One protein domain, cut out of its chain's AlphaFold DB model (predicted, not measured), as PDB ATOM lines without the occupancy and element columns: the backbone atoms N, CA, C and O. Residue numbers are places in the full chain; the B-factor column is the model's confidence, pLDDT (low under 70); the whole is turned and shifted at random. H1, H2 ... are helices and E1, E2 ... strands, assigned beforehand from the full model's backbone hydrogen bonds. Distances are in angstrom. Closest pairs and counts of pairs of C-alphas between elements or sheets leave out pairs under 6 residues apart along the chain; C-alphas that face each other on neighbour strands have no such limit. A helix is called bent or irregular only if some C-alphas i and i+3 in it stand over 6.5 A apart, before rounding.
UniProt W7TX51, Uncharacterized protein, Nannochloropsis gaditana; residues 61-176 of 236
ATOM      1  N   SER A  61     255.827 151.655 203.450       88.31
ATOM      2  CA  SER A  61     257.098 152.177 202.960       88.31
ATOM      3  C   SER A  61     258.247 151.371 203.586       88.31
ATOM      4  O   SER A  61     258.117 150.957 204.743       88.31
ATOM      5  N   PRO A  62     259.381 151.181 202.891       89.81
ATOM      6  CA  PRO A  62     260.511 150.429 203.443       89.81
ATOM      7  C   PRO A  62     261.074 151.068 204.726       89.81
ATOM      8  O   PRO A  62     261.562 150.370 205.609       89.81
ATOM      9  N   GLU A  63     260.960 152.396 204.871       92.19
ATOM     10  CA  GLU A  63     261.324 153.115 206.102       92.19
ATOM     11  C   GLU A  63     260.374 152.753 207.259       92.19
ATOM     12  O   GLU A  63     260.820 152.423 208.357       92.19
ATOM     13  N   SER A  64     259.061 152.771 207.003       90.88
ATOM     14  CA  SER A  64     258.026 152.404 207.980       90.88
ATOM     15  C   SER A  64     258.152 150.953 208.435       90.88
ATOM     16  O   SER A  64     258.023 150.663 209.623       90.88
ATOM     17  N   GLU A  65     258.406 150.051 207.489       90.56
ATOM     18  CA  GLU A  65     258.596 148.630 207.754       90.56
ATOM     19  C   GLU A  65     259.826 148.396 208.635       90.56
ATOM     20  O   GLU A  65     259.708 147.731 209.658       90.56
ATOM     21  N   GLY A  66     260.967 149.022 208.324       91.81
ATOM     22  CA  GLY A  66     262.181 148.892 209.134       91.81
ATOM     23  C   GLY A  66     261.990 149.338 210.588       91.81
ATOM     24  O   GLY A  66     262.433 148.656 211.511       91.81
ATOM     25  N   VAL A  67     261.274 150.446 210.812       94.69
ATOM     26  CA  VAL A  67     260.949 150.923 212.170       94.69
ATOM     27  C   VAL A  67     260.025 149.946 212.897       94.69
ATOM     28  O   VAL A  67     260.231 149.660 214.079       94.69
ATOM     29  N   LEU A  68     259.007 149.430 212.207       93.38
ATOM     30  CA  LEU A  68     258.035 148.515 212.792       93.38
ATOM     31  C   LEU A  68     258.669 147.160 213.134       93.38
ATOM     32  O   LEU A  68     258.524 146.695 214.261       93.38
ATOM     33  N   VAL A  69     259.402 146.559 212.194       93.75
ATOM     34  CA  VAL A  69     260.113 145.287 212.385       93.75
ATOM     35  C   VAL A  69     261.154 145.425 213.490       93.75
ATOM     36  O   VAL A  69     261.163 144.610 214.408       93.75
ATOM     37  N   GLY A  70     261.949 146.500 213.487       95.62
ATOM     38  CA  GLY A  70     262.930 146.753 214.545       95.62
ATOM     39  C   GLY A  70     262.299 146.849 215.939       95.62
ATOM     40  O   GLY A  70     262.881 146.383 216.916       95.62
ATOM     41  N   TYR A  71     261.080 147.389 216.045       95.81
ATOM     42  CA  TYR A  71     260.335 147.379 217.303       95.81
ATOM     43  C   TYR A  71     259.837 145.976 217.684       95.81
ATOM     44  O   TYR A  71     259.948 145.589 218.845       95.81
ATOM     45  N   MET A  72     259.310 145.200 216.728       94.56
ATOM     46  CA  MET A  72     258.823 143.834 216.981       94.56
ATOM     47  C   MET A  72     259.945 142.858 217.351       94.56
ATOM     48  O   MET A  72     259.717 141.894 218.080       94.56
ATOM     49  N   GLU A  73     261.160 143.110 216.869       95.69
ATOM     50  CA  GLU A  73     262.349 142.324 217.195       95.69
ATOM     51  C   GLU A  73     263.035 142.756 218.495       95.69
ATOM     52  O   GLU A  73     263.915 142.040 218.982       95.69
ATOM     53  N   CYS A  74     262.621 143.878 219.090       96.38
ATOM     54  CA  CYS A  74     263.154 144.347 220.361       96.38
ATOM     55  C   CYS A  74     262.804 143.382 221.507       96.38
ATOM     56  O   CYS A  74     261.679 142.888 221.616       96.38
ATOM     57  N   GLU A  75     263.762 143.151 222.407       96.62
ATOM     58  CA  GLU A  75     263.604 142.249 223.553       96.62
ATOM     59  C   GLU A  75     262.476 142.676 224.498       96.62
ATOM     60  O   GLU A  75     261.793 141.824 225.063       96.62
ATOM     61  N   ASP A  76     262.224 143.978 224.640       95.31
ATOM     62  CA  ASP A  76     261.140 144.479 225.490       95.31
ATOM     63  C   ASP A  76     259.765 144.093 224.938       95.31
ATOM     64  O   ASP A  76     258.889 143.662 225.689       95.31
ATOM     65  N   MET A  77     259.595 144.165 223.612       94.94
ATOM     66  CA  MET A  77     258.361 143.735 222.956       94.94
ATOM     67  C   MET A  77     258.173 142.223 223.091       94.94
ATOM     68  O   MET A  77     257.090 141.771 223.456       94.94
ATOM     69  N   LYS A  78     259.231 141.430 222.872       96.00
ATOM     70  CA  LYS A  78     259.171 139.969 223.044       96.00
ATOM     71  C   LYS A  78     258.808 139.578 224.474       96.00
ATOM     72  O   LYS A  78     257.967 138.707 224.652       96.00
ATOM     73  N   LYS A  79     259.383 140.236 225.487       96.44
ATOM     74  CA  LYS A  79     259.045 139.993 226.902       96.44
ATOM     75  C   LYS A  79     257.576 140.268 227.194       96.44
ATOM     76  O   LYS A  79     256.946 139.482 227.899       96.44
ATOM     77  N   GLU A  80     257.029 141.352 226.652       95.81
ATOM     78  CA  GLU A  80     255.617 141.680 226.833       95.81
ATOM     79  C   GLU A  80     254.710 140.647 226.146       95.81
ATOM     80  O   GLU A  80     253.752 140.171 226.754       95.81
ATOM     81  N   VAL A  81     255.062 140.211 224.932       95.38
ATOM     82  CA  VAL A  81     254.362 139.114 224.242       95.38
ATOM     83  C   VAL A  81     254.441 137.822 225.056       95.38
ATOM     84  O   VAL A  81     253.412 137.188 225.275       95.38
ATOM     85  N   CYS A  82     255.619 137.463 225.577       95.81
ATOM     86  CA  CYS A  82     255.797 136.282 226.421       95.81
ATOM     87  C   CYS A  82     254.944 136.337 227.688       95.81
ATOM     88  O   CYS A  82     254.321 135.347 228.064       95.81
ATOM     89  N   LYS A  83     254.873 137.505 228.330       95.44
ATOM     90  CA  LYS A  83     254.062 137.718 229.529       95.44
ATOM     91  C   LYS A  83     252.570 137.559 229.242       95.44
ATOM     92  O   LYS A  83     251.869 136.923 230.024       95.44
ATOM     93  N   GLN A  84     252.086 138.117 228.132       93.56
ATOM     94  CA  GLN A  84     250.677 138.025 227.740       93.56
ATOM     95  C   GLN A  84     250.293 136.608 227.298       93.56
ATOM     96  O   GLN A  84     249.233 136.117 227.677       93.56
ATOM     97  N   ALA A  85     251.163 135.949 226.531       92.75
ATOM     98  CA  ALA A  85     250.944 134.595 226.032       92.75
ATOM     99  C   ALA A  85     251.284 133.501 227.056       92.75
ATOM    100  O   ALA A  85     250.964 132.344 226.816       92.75
ATOM    101  N   LYS A  86     251.916 133.843 228.188       95.56
ATOM    102  CA  LYS A  86     252.480 132.893 229.165       95.56
ATOM    103  C   LYS A  86     253.420 131.874 228.509       95.56
ATOM    104  O   LYS A  86     253.301 130.668 228.725       95.56
ATOM    105  N   CYS A  87     254.346 132.368 227.691       95.00
ATOM    106  CA  CYS A  87     255.356 131.551 227.026       95.00
ATOM    107  C   CYS A  87     256.779 131.945 227.442       95.00
ATOM    108  O   CYS A  87     257.006 132.968 228.090       95.00
ATOM    109  N   THR A  88     257.746 131.108 227.077       96.31
ATOM    110  CA  THR A  88     259.159 131.295 227.431       96.31
ATOM    111  C   THR A  88     259.856 132.230 226.448       96.31
ATOM    112  O   THR A  88     260.584 133.135 226.854       96.31
ATOM    113  N   SER A  89     259.620 132.035 225.151       96.81
ATOM    114  CA  SER A  89     260.203 132.853 224.087       96.81
ATOM    115  C   SER A  89     259.145 133.226 223.049       96.81
ATOM    116  O   SER A  89     258.137 132.533 222.881       96.81
ATOM    117  N   ALA A  90     259.377 134.344 222.361       97.06
ATOM    118  CA  ALA A  90     258.550 134.815 221.261       97.06
ATOM    119  C   ALA A  90     259.445 135.328 220.128       97.06
ATOM    120  O   ALA A  90     260.422 136.047 220.356       97.06
ATOM    121  N   ARG A  91     259.096 134.982 218.890       97.69
ATOM    122  CA  ARG A  91     259.784 135.407 217.672       97.69
ATOM    123  C   ARG A  91     258.782 135.990 216.692       97.69
ATOM    124  O   ARG A  91     257.792 135.349 216.354       97.69
ATOM    125  N   PHE A  92     259.053 137.195 216.209       95.94
ATOM    126  CA  PHE A  92     258.207 137.819 215.203       95.94
ATOM    127  C   PHE A  92     258.282 137.049 213.874       95.94
ATOM    128  O   PHE A  92     259.367 136.680 213.425       95.94
ATOM    129  N   THR A  93     257.128 136.788 213.257       93.38
ATOM    130  CA  THR A  93     257.036 135.987 212.021       93.38
ATOM    131  C   THR A  93     257.202 136.803 210.740       93.38
ATOM    132  O   THR A  93     257.268 136.224 209.660       93.38
ATOM    133  N   GLY A  94     257.219 138.136 210.834       91.31
ATOM    134  CA  GLY A  94     257.124 139.022 209.669       91.31
ATOM    135  C   GLY A  94     255.688 139.266 209.199       91.31
ATOM    136  O   GLY A  94     255.469 140.110 208.337       91.31
ATOM    137  N   GLN A  95     254.696 138.570 209.765       90.62
ATOM    138  CA  GLN A  95     253.307 138.710 209.347       90.62
ATOM    139  C   GLN A  95     252.569 139.764 210.172       90.62
ATOM    140  O   GLN A  95     252.587 139.763 211.409       90.62
ATOM    141  N   LEU A  96     251.882 140.647 209.454       91.56
ATOM    142  CA  LEU A  96     251.063 141.723 209.990       91.56
ATOM    143  C   LEU A  96     249.706 141.693 209.303       91.56
ATOM    144  O   LEU A  96     249.619 141.449 208.102       91.56
ATOM    145  N   PHE A  97     248.650 141.989 210.049       90.62
ATOM    146  CA  PHE A  97     247.312 142.071 209.483       90.62
ATOM    147  C   PHE A  97     246.480 143.134 210.181       90.62
ATOM    148  O   PHE A  97     246.715 143.494 211.336       90.62
ATOM    149  N   GLN A  98     245.480 143.645 209.475       91.00
ATOM    150  CA  GLN A  98     244.507 144.552 210.059       91.00
ATOM    151  C   GLN A  98     243.313 143.743 210.590       91.00
ATOM    152  O   GLN A  98     242.733 142.953 209.841       91.00
ATOM    153  N   PRO A  99     242.896 143.945 211.852       89.62
ATOM    154  CA  PRO A  99     241.693 143.309 212.365       89.62
ATOM    155  C   PRO A  99     240.461 143.857 211.636       89.62
ATOM    156  O   PRO A  99     240.289 145.076 211.495       89.62
ATOM    157  N   VAL A 100     239.593 142.950 211.207       87.62
ATOM    158  CA  VAL A 100     238.348 143.259 210.497       87.62
ATOM    159  C   VAL A 100     237.197 143.443 211.490       87.62
ATOM    160  O   VAL A 100     237.243 142.923 212.608       87.62
ATOM    161  N   PRO A 101     236.148 144.198 211.135       85.12
ATOM    162  CA  PRO A 101     234.934 144.248 211.938       85.12
ATOM    163  C   PRO A 101     234.331 142.851 212.137       85.12
ATOM    164  O   PRO A 101     234.420 141.989 211.258       85.12
ATOM    165  N   TYR A 102     233.694 142.641 213.289       83.50
ATOM    166  CA  TYR A 102     232.928 141.425 213.538       83.50
ATOM    167  C   TYR A 102     231.765 141.335 212.551       83.50
ATOM    168  O   TYR A 102     230.982 142.274 212.407       83.50
ATOM    169  N   SER A 103     231.657 140.197 211.880       84.25
ATOM    170  CA  SER A 103     230.560 139.877 210.972       84.25
ATOM    171  C   SER A 103     230.228 138.386 211.079       84.25
ATOM    172  O   SER A 103     231.039 137.629 211.624       84.25
ATOM    173  N   PRO A 104     229.090 137.921 210.534       79.12
ATOM    174  CA  PRO A 104     228.792 136.489 210.468       79.12
ATOM    175  C   PRO A 104     229.888 135.668 209.766       79.12
ATOM    176  O   PRO A 104     230.075 134.501 210.091       79.12
ATOM    177  N   GLY A 105     230.635 136.279 208.836       78.19
ATOM    178  CA  GLY A 105     231.762 135.644 208.147       78.19
ATOM    179  C   GLY A 105     233.113 135.779 208.858       78.19
ATOM    180  O   GLY A 105     234.058 135.104 208.473       78.19
ATOM    181  N   THR A 106     233.221 136.639 209.876       82.25
ATOM    182  CA  THR A 106     234.468 136.947 210.605       82.25
ATOM    183  C   THR A 106     234.197 137.026 212.114       82.25
ATOM    184  O   THR A 106     234.329 138.092 212.730       82.25
ATOM    185  N   PRO A 107     233.804 135.910 212.757       79.38
ATOM    186  CA  PRO A 107     233.387 135.907 214.163       79.38
ATOM    187  C   PRO A 107     234.522 136.271 215.131       79.38
ATOM    188  O   PRO A 107     234.260 136.662 216.263       79.38
ATOM    189  N   LEU A 108     235.782 136.157 214.699       82.25
ATOM    190  CA  LEU A 108     236.966 136.516 215.484       82.25
ATOM    191  C   LEU A 108     237.502 137.921 215.177       82.25
ATOM    192  O   LEU A 108     238.526 138.311 215.732       82.25
ATOM    193  N   GLY A 109     236.855 138.677 214.282       84.31
ATOM    194  CA  GLY A 109     237.354 139.992 213.872       84.31
ATOM    195  C   GLY A 109     238.737 139.936 213.208       84.31
ATOM    196  O   GLY A 109     239.505 140.897 213.271       84.31
ATOM    197  N   MET A 110     239.074 138.807 212.579       86.88
ATOM    198  CA  MET A 110     240.329 138.593 211.854       86.88
ATOM    199  C   MET A 110     240.058 138.045 210.448       86.88
ATOM    200  O   MET A 110     239.015 137.423 210.233       86.88
ATOM    201  N   PRO A 111     240.953 138.304 209.479       86.81
ATOM    202  CA  PRO A 111     240.847 137.708 208.155       86.81
ATOM    203  C   PRO A 111     240.979 136.186 208.229       86.81
ATOM    204  O   PRO A 111     241.708 135.665 209.072       86.81
ATOM    205  N   ARG A 112     240.321 135.479 207.305       84.69
ATOM    206  CA  ARG A 112     240.272 134.009 207.277       84.69
ATOM    207  C   ARG A 112     241.660 133.357 207.262       84.69
ATOM    208  O   ARG A 112     241.856 132.352 207.925       84.69
ATOM    209  N   GLU A 113     242.615 133.964 206.563       85.94
ATOM    210  CA  GLU A 113     244.013 133.506 206.481       85.94
ATOM    211  C   GLU A 113     244.734 133.520 207.836       85.94
ATOM    212  O   GLU A 113     245.665 132.752 208.048       85.94
ATOM    213  N   PHE A 114     244.293 134.376 208.765       88.25
ATOM    214  CA  PHE A 114     244.897 134.513 210.087       88.25
ATOM    215  C   PHE A 114     244.118 133.794 211.197       88.25
ATOM    216  O   PHE A 114     244.590 133.745 212.334       88.25
ATOM    217  N   GLU A 115     242.954 133.209 210.885       85.81
ATOM    218  CA  GLU A 115     242.167 132.440 211.859       85.81
ATOM    219  C   GLU A 115     242.920 131.211 212.373       85.81
ATOM    220  O   GLU A 115     242.831 130.893 213.562       85.81
ATOM    221  N   ASP A 116     243.719 130.577 211.515       86.75
ATOM    222  CA  ASP A 116     244.480 129.377 211.865       86.75
ATOM    223  C   ASP A 116     245.544 129.661 212.936       86.75
ATOM    224  O   ASP A 116     245.787 128.826 213.809       86.75
ATOM    225  N   PHE A 117     246.124 130.867 212.953       89.94
ATOM    226  CA  PHE A 117     247.082 131.262 213.993       89.94
ATOM    227  C   PHE A 117     246.420 131.452 215.358       89.94
ATOM    228  O   PHE A 117     247.071 131.251 216.376       89.94
ATOM    229  N   HIS A 118     245.136 131.821 215.412       87.19
ATOM    230  CA  HIS A 118     244.436 132.008 216.686       87.19
ATOM    231  C   HIS A 118     244.133 130.686 217.401       87.19
ATOM    232  O   HIS A 118     243.966 130.660 218.620       87.19
ATOM    233  N   LEU A 119     244.017 129.597 216.643       85.94
ATOM    234  CA  LEU A 119     243.700 128.266 217.165       85.94
ATOM    235  C   LEU A 119     244.944 127.404 217.382       85.94
ATOM    236  O   LEU A 119     244.839 126.313 217.941       85.94
ATOM    237  N   ASN A 120     246.108 127.874 216.941       91.06
ATOM    238  CA  ASN A 120     247.348 127.128 217.025       91.06
ATOM    239  C   ASN A 120     248.155 127.563 218.264       91.06
ATOM    240  O   ASN A 120     248.538 128.729 218.354       91.06
ATOM    241  N   PRO A 121     248.477 126.641 219.192       93.00
ATOM    242  CA  PRO A 121     249.221 126.967 220.411       93.00
ATOM    243  C   PRO A 121     250.675 127.397 220.158       93.00
ATOM    244  O   PRO A 121     251.328 127.904 221.060       93.00
ATOM    245  N   SER A 122     251.194 127.220 218.940       95.19
ATOM    246  CA  SER A 122     252.547 127.653 218.562       95.19
ATOM    247  C   SER A 122     252.627 129.135 218.183       95.19
ATOM    248  O   SER A 122     253.716 129.633 217.887       95.19
ATOM    249  N   TYR A 123     251.496 129.848 218.149       96.00
ATOM    250  CA  TYR A 123     251.444 131.243 217.725       96.00
ATOM    251  C   TYR A 123     250.719 132.132 218.734       96.00
ATOM    252  O   TYR A 123     249.775 131.728 219.406       96.00
ATOM    253  N   ALA A 124     251.153 133.387 218.795       95.12
ATOM    254  CA  ALA A 124     250.498 134.454 219.530       95.12
ATOM    255  C   ALA A 124     250.210 135.632 218.598       95.12
ATOM    256  O   ALA A 124     251.016 135.984 217.735       95.12
ATOM    257  N   ILE A 125     249.057 136.267 218.796       94.38
ATOM    258  CA  ILE A 125     248.657 137.476 218.078       94.38
ATOM    259  C   ILE A 125     248.715 138.636 219.066       94.38
ATOM    260  O   ILE A 125     248.051 138.602 220.101       94.38
ATOM    261  N   CYS A 126     249.483 139.671 218.737       94.50
ATOM    262  CA  CYS A 126     249.619 140.865 219.562       94.50
ATOM    263  C   CYS A 126     249.162 142.108 218.793       94.50
ATOM    264  O   CYS A 126     249.426 142.247 217.598       94.50
ATOM    265  N   ASN A 127     248.486 143.033 219.474       94.50
ATOM    266  CA  ASN A 127     248.146 144.326 218.888       94.50
ATOM    267  C   ASN A 127     249.374 145.233 218.874       94.50
ATOM    268  O   ASN A 127     250.037 145.416 219.893       94.50
ATOM    269  N   VAL A 128     249.635 145.859 217.732       93.75
ATOM    270  CA  VAL A 128     250.687 146.863 217.605       93.75
ATOM    271  C   VAL A 128     250.231 148.145 218.315       93.75
ATOM    272  O   VAL A 128     249.173 148.683 217.976       93.75
ATOM    273  N   PRO A 129     251.006 148.671 219.282       94.25
ATOM    274  CA  PRO A 129     250.647 149.904 219.970       94.25
ATOM    275  C   PRO A 129     250.570 151.096 218.999       94.25
ATOM    276  O   PRO A 129     251.470 151.261 218.167       94.25
ATOM    277  N   PRO A 130     249.576 151.996 219.137       94.19
ATOM    278  CA  PRO A 130     249.466 153.179 218.281       94.19
ATOM    279  C   PRO A 130     250.725 154.051 218.296       94.19
ATOM    280  O   PRO A 130     251.106 154.608 217.273       94.19
ATOM    281  N   THR A 131     251.427 154.126 219.432       95.06
ATOM    282  CA  THR A 131     252.692 154.866 219.574       95.06
ATOM    283  C   THR A 131     253.766 154.392 218.596       95.06
ATOM    284  O   THR A 131     254.511 155.209 218.056       95.06
ATOM    285  N   VAL A 132     253.831 153.087 218.332       94.81
ATOM    286  CA  VAL A 132     254.767 152.478 217.380       94.81
ATOM    287  C   VAL A 132     254.308 152.745 215.953       94.81
ATOM    288  O   VAL A 132     255.117 153.154 215.123       94.81
ATOM    289  N   MET A 133     253.006 152.604 215.684       94.44
ATOM    290  CA  MET A 133     252.427 152.915 214.372       94.44
ATOM    291  C   MET A 133     252.693 154.372 213.975       94.44
ATOM    292  O   MET A 133     253.142 154.631 212.860       94.44
ATOM    293  N   PHE A 134     252.521 155.320 214.902       94.81
ATOM    294  CA  PHE A 134     252.815 156.734 214.668       94.81
ATOM    295  C   PHE A 134     254.300 156.991 214.396       94.81
ATOM    296  O   PHE A 134     254.623 157.733 213.470       94.81
ATOM    297  N   LYS A 135     255.210 156.351 215.145       94.56
ATOM    298  CA  LYS A 135     256.660 156.445 214.894       94.56
ATOM    299  C   LYS A 135     257.040 155.901 213.516       94.56
ATOM    300  O   LYS A 135     257.865 156.501 212.835       94.56
ATOM    301  N   ALA A 136     256.392 154.823 213.084       93.44
ATOM    302  CA  ALA A 136     256.549 154.248 211.752       93.44
ATOM    303  C   ALA A 136     255.795 155.029 210.653       93.44
ATOM    304  O   ALA A 136     255.826 154.621 209.494       93.44
ATOM    305  N   LYS A 137     255.122 156.146 210.977       94.44
ATOM    306  CA  LYS A 137     254.297 156.950 210.049       94.44
ATOM    307  C   LYS A 137     253.150 156.149 209.399       94.44
ATOM    308  O   LYS A 137     252.732 156.444 208.281       94.44
ATOM    309  N   ILE A 138     252.625 155.140 210.098       90.31
ATOM    310  CA  ILE A 138     251.504 154.303 209.652       90.31
ATOM    311  C   ILE A 138     250.200 154.915 210.174       90.31
ATOM    312  O   ILE A 138     249.876 154.799 211.353       90.31
ATOM    313  N   PHE A 139     249.444 155.567 209.289       88.44
ATOM    314  CA  PHE A 139     248.136 156.167 209.616       88.44
ATOM    315  C   PHE A 139     246.946 155.348 209.106       88.44
ATOM    316  O   PHE A 139     245.817 155.516 209.567       88.44
ATOM    317  N   LYS A 140     247.193 154.477 208.127       88.06
ATOM    318  CA  LYS A 140     246.236 153.516 207.583       88.06
ATOM    319  C   LYS A 140     246.987 152.191 207.432       88.06
ATOM    320  O   LYS A 140     248.002 152.187 206.737       88.06
ATOM    321  N   PRO A 141     246.548 151.107 208.087       90.50
ATOM    322  CA  PRO A 141     245.300 150.960 208.847       90.50
ATOM    323  C   PRO A 141     245.301 151.620 210.245       90.50
ATOM    324  O   PRO A 141     246.369 151.912 210.771       90.50
ATOM    325  N   PRO A 142     244.125 151.846 210.876       89.69
ATOM    326  CA  PRO A 142     244.023 152.415 212.230       89.69
ATOM    327  C   PRO A 142     244.403 151.430 213.345       89.69
ATOM    328  O   PRO A 142     244.697 151.843 214.462       89.69
ATOM    329  N   ARG A 143     244.347 150.126 213.066       92.12
ATOM    330  CA  ARG A 143     244.771 149.054 213.970       92.12
ATOM    331  C   ARG A 143     245.611 148.073 213.180       92.12
ATOM    332  O   ARG A 143     245.290 147.799 212.026       92.12
ATOM    333  N   LEU A 144     246.639 147.535 213.816       92.62
ATOM    334  CA  LEU A 144     247.510 146.537 213.224       92.62
ATOM    335  C   LEU A 144     247.790 145.453 214.264       92.62
ATOM    336  O   LEU A 144     248.006 145.757 215.436       92.62
ATOM    337  N   CYS A 145     247.758 144.202 213.836       93.56
ATOM    338  CA  CYS A 145     248.091 143.032 214.632       93.56
ATOM    339  C   CYS A 145     249.346 142.383 214.046       93.56
ATOM    340  O   CYS A 145     249.537 142.378 212.830       93.56
ATOM    341  N   ALA A 146     250.184 141.833 214.915       94.25
ATOM    342  CA  ALA A 146     251.407 141.123 214.579       94.25
ATOM    343  C   ALA A 146     251.316 139.669 215.043       94.25
ATOM    344  O   ALA A 146     250.783 139.392 216.122       94.25
ATOM    345  N   VAL A 147     251.852 138.755 214.235       94.81
ATOM    346  CA  VAL A 147     251.910 137.324 214.561       94.81
ATOM    347  C   VAL A 147     253.310 136.961 215.046       94.81
ATOM    348  O   VAL A 147     254.314 137.238 214.381       94.81
ATOM    349  N   PHE A 148     253.371 136.303 216.197       96.75
ATOM    350  CA  PHE A 148     254.587 135.781 216.807       96.75
ATOM    351  C   PHE A 148     254.520 134.259 216.868       96.75
ATOM    352  O   PHE A 148     253.481 133.697 217.195       96.75
ATOM    353  N   THR A 149     255.632 133.592 216.580       96.81
ATOM    354  CA  THR A 149     255.852 132.199 216.969       96.81
ATOM    355  C   THR A 149     256.293 132.188 218.421       96.81
ATOM    356  O   THR A 149     257.156 132.981 218.800       96.81
ATOM    357  N   ILE A 150     255.706 131.316 219.226       96.56
ATOM    358  CA  ILE A 150     256.005 131.209 220.651       96.56
ATOM    359  C   ILE A 150     256.540 129.822 220.986       96.56
ATOM    360  O   ILE A 150     256.140 128.831 220.376       96.56
ATOM    361  N   GLU A 151     257.439 129.750 221.966       95.88
ATOM    362  CA  GLU A 151     257.961 128.487 222.490       95.88
ATOM    363  C   GLU A 151     257.845 128.445 224.014       95.88
ATOM    364  O   GLU A 151     257.896 129.472 224.700       95.88
ATOM    365  N   GLY A 152     257.696 127.233 224.554       94.88
ATOM    366  CA  GLY A 152     257.544 127.010 225.991       94.88
ATOM    367  C   GLY A 152     256.275 127.651 226.548       94.88
ATOM    368  O   GLY A 152     256.353 128.372 227.542       94.88
ATOM    369  N   LEU A 153     255.148 127.449 225.860       94.94
ATOM    370  CA  LEU A 153     253.818 127.802 226.349       94.94
ATOM    371  C   LEU A 153     253.474 126.937 227.570       94.94
ATOM    372  O   LEU A 153     253.822 125.757 227.619       94.94
ATOM    373  N   ASP A 154     252.798 127.528 228.552       94.25
ATOM    374  CA  ASP A 154     252.302 126.787 229.709       94.25
ATOM    375  C   ASP A 154     251.342 125.652 229.275       94.25
ATOM    376  O   ASP A 154     250.424 125.901 228.482       94.25
ATOM    377  N   PRO A 155     251.518 124.413 229.774       93.81
ATOM    378  CA  PRO A 155     250.729 123.261 229.332       93.81
ATOM    379  C   PRO A 155     249.227 123.413 229.609       93.81
ATOM    380  O   PRO A 155     248.407 122.856 228.872       93.81
ATOM    381  N   ASP A 156     248.836 124.176 230.636       94.62
ATOM    382  CA  ASP A 156     247.425 124.428 230.919       94.62
ATOM    383  C   ASP A 156     246.817 125.398 229.899       94.62
ATOM    384  O   ASP A 156     245.659 125.234 229.506       94.62
ATOM    385  N   GLU A 157     247.575 126.395 229.433       92.56
ATOM    386  CA  GLU A 157     247.130 127.289 228.358       92.56
ATOM    387  C   GLU A 157     247.102 126.577 227.004       92.56
ATOM    388  O   GLU A 157     246.122 126.707 226.268       92.56
ATOM    389  N   GLU A 158     248.111 125.757 226.700       92.88
ATOM    390  CA  GLU A 158     248.136 124.933 225.489       92.88
ATOM    391  C   GLU A 158     246.890 124.041 225.404       92.88
ATOM    392  O   GLU A 158     246.183 124.029 224.391       92.88
ATOM    393  N   LYS A 159     246.555 123.354 226.504       94.56
ATOM    394  CA  LYS A 159     245.362 122.508 226.583       94.56
ATOM    395  C   LYS A 159     244.074 123.300 226.345       94.56
ATOM    396  O   LYS A 159     243.212 122.827 225.603       94.56
ATOM    397  N   LYS A 160     243.938 124.501 226.924       92.94
ATOM    398  CA  LYS A 160     242.763 125.370 226.710       92.94
ATOM    399  C   LYS A 160     242.627 125.795 225.249       92.94
ATOM    400  O   LYS A 160     241.515 125.802 224.720       92.94
ATOM    401  N   ILE A 161     243.735 126.149 224.594       90.94
ATOM    402  CA  ILE A 161     243.736 126.547 223.181       90.94
ATOM    403  C   ILE A 161     243.307 125.367 222.306       90.94
ATOM    404  O   ILE A 161     242.407 125.518 221.479       90.94
ATOM    405  N   LEU A 162     243.875 124.179 222.536       92.50
ATOM    406  CA  LEU A 162     243.526 122.959 221.802       92.50
ATOM    407  C   LEU A 162     242.062 122.547 222.004       92.50
ATOM    408  O   LEU A 162     241.384 122.171 221.047       92.50
ATOM    409  N   GLU A 163     241.546 122.644 223.229       94.06
ATOM    410  CA  GLU A 163     240.142 122.358 223.532       94.06
ATOM    411  C   GLU A 163     239.203 123.338 222.814       94.06
ATOM    412  O   GLU A 163     238.239 122.918 222.168       94.06
ATOM    413  N   LYS A 164     239.525 124.636 222.837       90.06
ATOM    414  CA  LYS A 164     238.780 125.671 222.107       90.06
ATOM    415  C   LYS A 164     238.816 125.438 220.593       90.06
ATOM    416  O   LYS A 164     237.793 125.606 219.926       90.06
ATOM    417  N   ALA A 165     239.966 125.039 220.049       89.31
ATOM    418  CA  ALA A 165     240.121 124.703 218.638       89.31
ATOM    419  C   ALA A 165     239.247 123.507 218.247       89.31
ATOM    420  O   ALA A 165     238.495 123.583 217.275       89.31
ATOM    421  N   ARG A 166     239.261 122.438 219.054       91.88
ATOM    422  CA  ARG A 166     238.411 121.261 218.850       91.88
ATOM    423  C   ARG A 166     236.924 121.610 218.887       91.88
ATOM    424  O   ARG A 166     236.206 121.260 217.958       91.88
ATOM    425  N   ALA A 167     236.482 122.358 219.898       91.12
ATOM    426  CA  ALA A 167     235.084 122.768 220.027       91.12
ATOM    427  C   ALA A 167     234.596 123.570 218.806       91.12
ATOM    428  O   ALA A 167     233.460 123.412 218.359       91.12
ATOM    429  N   ARG A 168     235.462 124.411 218.227       87.19
ATOM    430  CA  ARG A 168     235.141 125.165 217.010       87.19
ATOM    431  C   ARG A 168     235.052 124.264 215.779       87.19
ATOM    432  O   ARG A 168     234.142 124.463 214.976       87.19
ATOM    433  N   MET A 169     235.951 123.289 215.634       86.44
ATOM    434  CA  MET A 169     235.873 122.309 214.543       86.44
ATOM    435  C   MET A 169     234.587 121.482 214.624       86.44
ATOM    436  O   MET A 169     233.921 121.301 213.607       86.44
ATOM    437  N   ASP A 170     234.184 121.061 215.825       91.31
ATOM    438  CA  ASP A 170     232.936 120.320 216.034       91.31
ATOM    439  C   ASP A 170     231.706 121.172 215.666       91.31
ATOM    440  O   ASP A 170     230.792 120.689 214.995       91.31
ATOM    441  N   LEU A 171     231.698 122.461 216.030       87.75
ATOM    442  CA  LEU A 171     230.622 123.389 215.664       87.75
ATOM    443  C   LEU A 171     230.549 123.616 214.144       87.75
ATOM    444  O   LEU A 171     229.460 123.635 213.569       87.75
ATOM    445  N   GLN A 172     231.700 123.757 213.480       84.56
ATOM    446  CA  GLN A 172     231.766 123.892 212.022       84.56
ATOM    447  C   GLN A 172     231.314 122.611 211.307       84.56
ATOM    448  O   GLN A 172     230.578 122.694 210.324       84.56
ATOM    449  N   ALA A 173     231.683 121.433 211.816       88.06
ATOM    450  CA  ALA A 173     231.238 120.150 211.277       88.06
ATOM    451  C   ALA A 173     229.715 119.964 211.411       88.06
ATOM    452  O   ALA A 173     229.062 119.528 210.462       88.06
ATOM    453  N   GLN A 174     229.129 120.353 212.549       88.56
ATOM    454  CA  GLN A 174     227.675 120.327 212.748       88.56
ATOM    455  C   GLN A 174     226.944 121.287 211.801       88.56
ATOM    456  O   GLN A 174     225.918 120.914 211.228       88.56
ATOM    457  N   ALA A 175     227.487 122.493 211.597       85.50
ATOM    458  CA  ALA A 175     226.936 123.473 210.664       85.50
ATOM    459  C   ALA A 175     226.999 122.992 209.203       85.50
ATOM    460  O   ALA A 175     226.058 123.215 208.445       85.50
ATOM    461  N   ALA A 176     228.070 122.293 208.817       84.88
ATOM    462  CA  ALA A 176     228.194 121.697 207.488       84.88
ATOM    463  C   ALA A 176     227.208 120.535 207.272       84.88
ATOM    464  O   ALA A 176     226.632 120.418 206.194       84.88
TER     465      ALA A 176
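Overview. This is residues 61 to 176 of the 236 residues of an uncharacterized protein of Nannochloropsis gaditana (UniProt W7TX51). A small, strongly twisted sheet of three strands, E1, E3 and E2, makes the middle, with helix H2 packed over one face and the short helix H3 over the other. H1 and H4 pack together toward one end of the long axis; at the other end the long helix H5 touches H3, and its residues 169 to 176 stick out. The printed part has 116 residues, with five named helices and three named strands in the order H1 H2 E1 H3 E2 H4 E3 H5; the sheet, E1 E3 E2, is antiparallel and the class is mixed, helices and strands. It is compact, with a radius of gyration of the C-alphas of 15.4 A, and spans 47 by 33 by 18 A, only just flat.

Arrangement. Start at H1, residues 62 to 72, which only grazes the sheet with residues 65 to 72. It touches H4, residues 130 to 135, at a steep tilt of 47 degrees, opposite ways; the closest C-alphas, of Leu 68 and Val 132, are 6.9 A apart. Next comes H2, residues 75 to 85, on the sheet; its closest C-alpha pair with E1, residues 89 to 97, is Lys 78 and Ala 90, 5.5 A. E1 bends by 73 degrees at residue 94. Its antiparallel neighbour is the inner strand E3, residues 145 to 151, where N 91 and O 149 are 2.8 A apart, within hydrogen-bond range. H3, residues 112 to 119, is on the opposite face from H2, at a height of 8.6 A over the sheet. It lies over the edge strand E2, residues 123 to 127, slantwise to the strands at 42 degrees on the local plane. E2 and E3 are antiparallel, with N 124 and O 148 2.8 A apart, within range. E1, H3 and E2 form a split strand-helix-strand unit, two strands running the same way with E3 between them, and its crossover is right-handed. H5, residues 155 to 176, touches H3 with residues 161 to 165 alone; the closest C-alphas, of Leu 119 and Ala 165, are 5.3 A apart. Every O i to N i+4 pair is within hydrogen-bond range in H1, H2, H4 and H5; in H3 it is 0 of 4, beside 4 of 5 O i to N i+3 pairs.

Along the chain. Find C-alpha 62 at (260.511, 150.429, 203.443), where H1 begins its 15.2 A. H2 measures 15.0 A, E1 21.6 A and E3 19.3 A. H3 is irregular, only just: C-alphas 113 and 116 are 6.8 A apart. H5 runs 31.4 A to C-alpha 176 at (228.194, 121.697, 207.488).

Size, cuts and confidence. The C-alphas of Glu 63 and Gln 174 are the farthest apart, 47.4 A. The printed part has no cut. Look at residues 98 to 111 for the one long link, E1 to H3. No printed residue is under 70 in pLDDT.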